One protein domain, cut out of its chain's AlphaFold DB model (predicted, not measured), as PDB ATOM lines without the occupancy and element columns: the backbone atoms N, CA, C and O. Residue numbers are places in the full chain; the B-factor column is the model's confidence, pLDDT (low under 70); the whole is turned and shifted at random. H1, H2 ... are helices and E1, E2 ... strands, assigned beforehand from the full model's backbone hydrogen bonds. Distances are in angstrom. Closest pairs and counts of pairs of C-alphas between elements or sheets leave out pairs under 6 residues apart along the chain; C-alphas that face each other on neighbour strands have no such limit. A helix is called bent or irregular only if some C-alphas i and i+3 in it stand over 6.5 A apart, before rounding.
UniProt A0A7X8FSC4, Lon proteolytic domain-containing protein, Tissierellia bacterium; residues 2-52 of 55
ATOM      1  N   GLU A   2      31.461  24.104  11.310       57.75
ATOM      2  CA  GLU A   2      32.140  23.570  10.102       57.75
ATOM      3  C   GLU A   2      32.587  24.621   9.067       57.75
ATOM      4  O   GLU A   2      33.688  24.519   8.531       57.75
ATOM      5  N   LYS A   3      31.795  25.676   8.830       58.47
ATOM      6  CA  LYS A   3      32.133  26.723   7.841       58.47
ATOM      7  C   LYS A   3      33.367  27.552   8.216       58.47
ATOM      8  O   LYS A   3      34.171  27.894   7.356       58.47
ATOM      9  N   VAL A   4      33.534  27.831   9.506       58.41
ATOM     10  CA  VAL A   4      34.643  28.646  10.029       58.41
ATOM     11  C   VAL A   4      35.969  27.879   9.935       58.41
ATOM     12  O   VAL A   4      36.998  28.444   9.574       58.41
ATOM     13  N   ILE A   5      35.934  26.562  10.165       62.88
ATOM     14  CA  ILE A   5      37.106  25.681  10.033       62.88
ATOM     15  C   ILE A   5      37.536  25.563   8.561       62.88
ATOM     16  O   ILE A   5      38.732  25.543   8.267       62.88
ATOM     17  N   ALA A   6      36.579  25.540   7.626       59.97
ATOM     18  CA  ALA A   6      36.875  25.566   6.196       59.97
ATOM     19  C   ALA A   6      37.519  26.898   5.770       59.97
ATOM     20  O   ALA A   6      38.570  26.876   5.135       59.97
ATOM     21  N   ALA A   7      36.974  28.048   6.185       58.22
ATOM     22  CA  ALA A   7      37.539  29.365   5.857       58.22
ATOM     23  C   ALA A   7      38.996  29.529   6.344       58.22
ATOM     24  O   ALA A   7      39.848  30.036   5.612       58.22
ATOM     25  N   SER A   8      39.315  28.992   7.530       56.19
ATOM     26  CA  SER A   8      40.677  28.965   8.089       56.19
ATOM     27  C   SER A   8      41.667  28.119   7.286       56.19
ATOM     28  O   SER A   8      42.839  28.481   7.188       56.19
ATOM     29  N   ARG A   9      41.211  27.049   6.621       56.34
ATOM     30  CA  ARG A   9      42.066  26.229   5.744       56.34
ATOM     31  C   ARG A   9      42.380  26.874   4.395       56.34
ATOM     32  O   ARG A   9      43.393  26.518   3.801       56.34
ATOM     33  N   TYR A  10      41.547  27.795   3.917       56.81
ATOM     34  CA  TYR A  10      41.652  28.344   2.561       56.81
ATOM     35  C   TYR A  10      42.263  29.752   2.483       56.81
ATOM     36  O   TYR A  10      42.340  30.294   1.386       56.81
ATOM     37  N   ARG A  11      42.737  30.338   3.601       56.72
ATOM     38  CA  ARG A  11      43.237  31.732   3.649       56.72
ATOM     39  C   ARG A  11      42.273  32.703   2.955       56.72
ATOM     40  O   ARG A  11      42.703  33.534   2.165       56.72
ATOM     41  N   VAL A  12      40.974  32.559   3.205       61.72
ATOM     42  CA  VAL A  12      39.972  33.482   2.663       61.72
ATOM     43  C   VAL A  12      39.855  34.623   3.673       61.72
ATOM     44  O   VAL A  12      39.290  34.390   4.738       61.72
ATOM     45  N   PRO A  13      40.434  35.812   3.423       67.06
ATOM     46  CA  PRO A  13      40.463  36.889   4.414       67.06
ATOM     47  C   PRO A  13      39.083  37.514   4.647       67.06
ATOM     48  O   PRO A  13      38.909  38.232   5.625       67.06
ATOM     49  N   GLU A  14      38.109  37.244   3.776       77.00
ATOM     50  CA  GLU A  14      36.792  37.875   3.786       77.00
ATOM     51  C   GLU A  14      35.677  36.823   3.790       77.00
ATOM     52  O   GLU A  14      35.695  35.864   3.014       77.00
ATOM     53  N   VAL A  15      34.695  36.993   4.675       80.12
ATOM     54  CA  VAL A  15      33.569  36.071   4.860       80.12
ATOM     55  C   VAL A  15      32.267  36.861   4.833       80.12
ATOM     56  O   VAL A  15      32.065  37.757   5.647       80.12
ATOM     57  N   PHE A  16      31.355  36.495   3.934       81.50
ATOM     58  CA  PHE A  16      30.006  37.064   3.889       81.50
ATOM     59  C   PHE A  16      29.055  36.254   4.772       81.50
ATOM     60  O   PHE A  16      28.966  35.028   4.643       81.50
ATOM     61  N   LEU A  17      28.333  36.933   5.660       82.50
ATOM     62  CA  LEU A  17      27.332  36.337   6.544       82.50
ATOM     63  C   LEU A  17      26.007  37.100   6.442       82.50
ATOM     64  O   LEU A  17      26.017  38.313   6.251       82.50
ATOM     65  N   PRO A  18      24.857  36.426   6.590       80.69
ATOM     66  CA  PRO A  18      23.585  37.117   6.754       80.69
ATOM     67  C   PRO A  18      23.627  38.034   7.980       80.69
ATOM     68  O   PRO A  18      24.197  37.656   9.002       80.69
ATOM     69  N   ALA A  19      22.973  39.194   7.927       81.19
ATOM     70  CA  ALA A  19      22.858  40.089   9.087       81.19
ATOM     71  C   ALA A  19      22.227  39.400  10.317       81.19
ATOM     72  O   ALA A  19      22.521  39.743  11.456       81.19
ATOM     73  N   GLU A  20      21.391  38.386  10.097       81.12
ATOM     74  CA  GLU A  20      20.780  37.594  11.169       81.12
ATOM     75  C   GLU A  20      21.803  36.723  11.922       81.12
ATOM     76  O   GLU A  20      21.608  36.430  13.099       81.12
ATOM     77  N   ASN A  21      22.922  36.378  11.275       79.31
ATOM     78  CA  ASN A  21      24.017  35.580  11.832       79.31
ATOM     79  C   ASN A  21      25.074  36.420  12.570       79.31
ATOM     80  O   ASN A  21      26.080  35.869  13.015       79.31
ATOM     81  N   GLU A  22      24.876  37.735  12.707       75.25
ATOM     82  CA  GLU A  22      25.756  38.602  13.504       75.25
ATOM     83  C   GLU A  22      25.832  38.136  14.964       75.25
ATOM     84  O   GLU A  22      26.918  38.081  15.540       75.25
ATOM     85  N   LYS A  23      24.705  37.681  15.526       75.69
ATOM     86  CA  LYS A  23      24.620  37.181  16.908       75.69
ATOM     87  C   LYS A  23      25.381  35.871  17.119       75.69
ATOM     88  O   LYS A  23      26.023  35.692  18.145       75.69
ATOM     89  N   ASP A  24      25.367  34.971  16.135       78.69
ATOM     90  CA  ASP A  24      26.156  33.731  16.171       78.69
ATOM     91  C   ASP A  24      27.668  34.003  16.075       78.69
ATOM     92  O   ASP A  24      28.486  33.159  16.452       78.69
ATOM     93  N   LEU A  25      28.071  35.174  15.561       73.88
ATOM     94  CA  LEU A  25      29.480  35.549  15.470       73.88
ATOM     95  C   LEU A  25      30.094  35.831  16.847       73.88
ATOM     96  O   LEU A  25      31.297  35.641  17.027       73.88
ATOM     97  N   GLU A  26      29.288  36.252  17.825       73.19
ATOM     98  CA  GLU A  26      29.739  36.469  19.205       73.19
ATOM     99  C   GLU A  26      30.219  35.164  19.864       73.19
ATOM    100  O   GLU A  26      31.102  35.192  20.721       73.19
ATOM    101  N   GLU A  27      29.722  34.009  19.404       78.00
ATOM    102  CA  GLU A  27      30.179  32.684  19.845       78.00
ATOM    103  C   GLU A  27      31.517  32.257  19.207       78.00
ATOM    104  O   GLU A  27      32.114  31.247  19.602       78.00
ATOM    105  N   VAL A  28      32.012  32.998  18.209       76.75
ATOM    106  CA  VAL A  28      33.294  32.724  17.553       76.75
ATOM    107  C   VAL A  28      34.438  33.345  18.376       76.75
ATOM    108  O   VAL A  28      34.396  34.535  18.699       76.75
ATOM    109  N   PRO A  29      35.505  32.587  18.694       79.12
ATOM    110  CA  PRO A  29      36.651  33.104  19.442       79.12
ATOM    111  C   PRO A  29      37.262  34.349  18.789       79.12
ATOM    112  O   PRO A  29      37.422  34.395  17.568       79.12
ATOM    113  N   GLU A  30      37.652  35.332  19.601       75.94
ATOM    114  CA  GLU A  30      38.240  36.599  19.139       75.94
ATOM    115  C   GLU A  30      39.477  36.383  18.256       75.94
ATOM    116  O   GLU A  30      39.546  36.931  17.165       75.94
ATOM    117  N   SER A  31      40.361  35.448  18.621       75.25
ATOM    118  CA  SER A  31      41.556  35.108  17.832       75.25
ATOM    119  C   SER A  31      41.249  34.600  16.417       75.25
ATOM    120  O   SER A  31      42.100  34.653  15.531       75.25
ATOM    121  N   ILE A  32      40.044  34.063  16.199       73.12
ATOM    122  CA  ILE A  32      39.561  33.718  14.863       73.12
ATOM    123  C   ILE A  32      38.979  34.975  14.224       73.12
ATOM    124  O   ILE A  32      39.343  35.281  13.096       73.12
ATOM    125  N   ARG A  33      38.137  35.730  14.941       73.69
ATOM    126  CA  ARG A  33      37.505  36.939  14.404       73.69
ATOM    127  C   ARG A  33      38.503  37.991  13.918       73.69
ATOM    128  O   ARG A  33      38.276  38.576  12.874       73.69
ATOM    129  N   GLU A  34      39.621  38.173  14.610       73.75
ATOM    130  CA  GLU A  34      40.661  39.135  14.222       73.75
ATOM    131  C   GLU A  34      41.392  38.763  12.922       73.75
ATOM    132  O   GLU A  34      41.977  39.624  12.271       73.75
ATOM    133  N   ASN A  35      41.346  37.490  12.516       73.94
ATOM    134  CA  ASN A  35      41.977  37.010  11.285       73.94
ATOM    135  C   ASN A  35      41.034  37.019  10.066       73.94
ATOM    136  O   ASN A  35      41.471  36.664   8.970       73.94
ATOM    137  N   PHE A  36      39.763  37.408  10.233       76.81
ATOM    138  CA  PHE A  36      38.767  37.443   9.158       76.81
ATOM    139  C   PHE A  36      38.018  38.776   9.121       76.81
ATOM    140  O   PHE A  36      37.598  39.314  10.138       76.81
ATOM    141  N   THR A  37      37.765  39.270   7.917       77.25
ATOM    142  CA  THR A  37      36.866  40.397   7.671       77.25
ATOM    143  C   THR A  37      35.464  39.849   7.437       77.25
ATOM    144  O   THR A  37      35.224  39.154   6.448       77.25
ATOM    145  N   PHE A  38      34.531  40.136   8.342       80.12
ATOM    146  CA  PHE A  38      33.137  39.726   8.182       80.12
ATOM    147  C   PHE A  38      32.332  40.823   7.495       80.12
ATOM    148  O   PHE A  38      32.304  41.965   7.947       80.12
ATOM    149  N   HIS A  39      31.645  40.455   6.418       83.00
ATOM    150  CA  HIS A  39      30.694  41.310   5.719       83.00
ATOM    151  C   HIS A  39      29.285  40.808   5.998       83.00
ATOM    152  O   HIS A  39      28.880  39.759   5.491       83.00
ATOM    153  N   PHE A  40      28.539  41.551   6.808       84.56
ATOM    154  CA  PHE A  40      27.135  41.258   7.062       84.56
ATOM    155  C   PHE A  40      26.265  41.833   5.951       84.56
ATOM    156  O   PHE A  40      26.317  43.028   5.673       84.56
ATOM    157  N   VAL A  41      25.477  40.975   5.316       83.44
ATOM    158  CA  VAL A  41      24.630  41.318   4.168       83.44
ATOM    159  C   VAL A  41      23.195  40.877   4.423       83.44
ATOM    160  O   VAL A  41      22.939  39.889   5.113       83.44
ATOM    161  N   ARG A  42      22.235  41.615   3.877       84.50
ATOM    162  CA  ARG A  42      20.800  41.310   3.972       84.50
ATOM    163  C   ARG A  42      20.243  40.794   2.657       84.50
ATOM    164  O   ARG A  42      19.277  40.038   2.670       84.50
ATOM    165  N   ASP A  43      20.853  41.184   1.543       82.19
ATOM    166  CA  ASP A  43      20.460  40.756   0.205       82.19
ATOM    167  C   ASP A  43      21.673  40.239  -0.576       82.19
ATOM    168  O   ASP A  43      22.799  40.712  -0.417       82.19
ATOM    169  N   ILE A  44      21.445  39.273  -1.467       78.88
ATOM    170  CA  ILE A  44      22.504  38.720  -2.318       78.88
ATOM    171  C   ILE A  44      23.118  39.780  -3.240       78.88
ATOM    172  O   ILE A  44      24.281  39.665  -3.616       78.88
ATOM    173  N   ARG A  45      22.372  40.846  -3.559       80.56
ATOM    174  CA  ARG A  45      22.883  41.989  -4.324       80.56
ATOM    175  C   ARG A  45      24.058  42.679  -3.639       80.56
ATOM    176  O   ARG A  45      24.984  43.080  -4.329       80.56
ATOM    177  N   GLU A  46      24.059  42.760  -2.309       79.31
ATOM    178  CA  GLU A  46      25.169  43.354  -1.551       79.31
ATOM    179  C   GLU A  46      26.437  42.495  -1.631       79.31
ATOM    180  O   GLU A  46      27.547  43.021  -1.606       79.31
ATOM    181  N   ILE A  47      26.280  41.172  -1.767       80.75
ATOM    182  CA  ILE A  47      27.405  40.261  -2.015       80.75
ATOM    183  C   ILE A  47      27.949  40.490  -3.419       80.75
ATOM    184  O   ILE A  47      29.159  40.567  -3.591       80.75
ATOM    185  N   LEU A  48      27.067  40.596  -4.416       79.75
ATOM    186  CA  LEU A  48      27.477  40.781  -5.807       79.75
ATOM    187  C   LEU A  48      28.253  42.090  -5.997       79.75
ATOM    188  O   LEU A  48      29.303  42.064  -6.624       79.75
ATOM    189  N   ASP A  49      27.792  43.181  -5.386       78.50
ATOM    190  CA  ASP A  49      28.441  44.499  -5.442       78.50
ATOM    191  C   ASP A  49      29.832  44.512  -4.776       78.50
ATOM    192  O   ASP A  49      30.771  45.126  -5.273       78.50
ATOM    193  N   LYS A  50      29.995  43.779  -3.665       74.00
ATOM    194  CA  LYS A  50      31.262  43.719  -2.914       74.00
ATOM    195  C   LYS A  50      32.255  42.682  -3.440       74.00
ATOM    196  O   LYS A  50      33.459  42.891  -3.325       74.00
ATOM    197  N   ALA A  51      31.774  41.546  -3.942       72.62
ATOM    198  CA  ALA A  51      32.616  40.427  -4.368       72.62
ATOM    199  C   ALA A  51      33.053  40.534  -5.834       72.62
ATOM    200  O   ALA A  51      34.086  39.975  -6.203       72.62
ATOM    201  N   PHE A  52      32.285  41.239  -6.665       69.94
ATOM    202  CA  PHE A  52      32.611  41.476  -8.065       69.94
ATOM    203  C   PHE A  52      32.879  42.965  -8.253       69.94
ATOM    204  O   PHE A  52      31.986  43.741  -8.569       69.94
TER     205      PHE A  52
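AT A GLANCE: This is residues 2 to 52 of the 55 residues of the protein "Lon proteolytic domain-containing protein" of Tissierellia bacterium (UniProt A0A7X8FSC4). Look first for two short parallel strands, E1 and E2, side by side through the middle, with H2 and H3 making the crossover over one side of this ribbon and H4 over the other side. H1 sits loosely beside E1, and the four helices are spread round the strands without touching one another. The printed part has 51 residues, with four named helices and two named strands in the order H1, E1, H2, H3, E2, H4; the sheet order is E1, E2, and the class is mixed, helices and strands. The whole is compact, with a radius of gyration of the C-alphas of 11.1 A, and its rounded outline spans 29 by 23 by 18 A.

IN THESE COORDINATES: Find C-alpha 14 at (36.792, 37.875, 3.786); from there E1, residues 14 to 18, runs 13.6 A to C-alpha 18. Its neighbour E2, residues 37 to 41, runs 12.8 A and ends at C-alpha 41, at (24.630, 41.318, 4.168). Between them along the chain come H2, residues 19 to 25, 10.3 A long, and H3, residues 30 to 33, 4.8 A long. H2 is irregular, but only just: C-alphas 20 and 23 are 6.9 A apart. H1, residues 2 to 9, begins at C-alpha 2, at (32.140, 23.570, 10.102), and is 11.2 A long. H4, residues 44 to 51, is 10.5 A long and ends at C-alpha 51, at (32.616, 40.427, -4.368).

HOW THE PARTS SIT: E1 and E2 are parallel, with 29 degrees between their directions. Look across them: N 15 and O 37 are 2.8 A apart and N 41 and O 17 are 2.9 A apart, both within hydrogen-bond range. E1, H2, H3 and E2 form a strand-helix-strand unit, two parallel neighbour strands with helices between them along the chain, and its crossover is right-handed. The closest C-alphas of H2 and E2 are those of Ala 19 and Phe 40, 4.9 A apart. For H4 and E1 they are those of Phe 16 and Ile 47, 7.2 A apart; for H4 and E2, those of Val 41 and Ile 47, 6.9 A apart. H1 comes closest to E1 at the C-alphas of Ala 7 and Val 15, 7.9 A apart. H2 and H3 are only just apart, at 8.2 A. In H1 and H4 every O i to N i+4 pair is within hydrogen-bond range; H2 has 1 of 3, with 3 of 4 O i to N i+3 pairs within range, and H3 is too short for an O i to N i+4 pair.

THE WHOLE: The two C-alphas farthest apart, those of Ser 31 and Arg 45, are 29.8 A apart. The printed part has no cut, and the five links between its named elements are tight. The mean pLDDT of the printed part is 73.7; look for values under 70 at residues 2 to 13 and at residue 52.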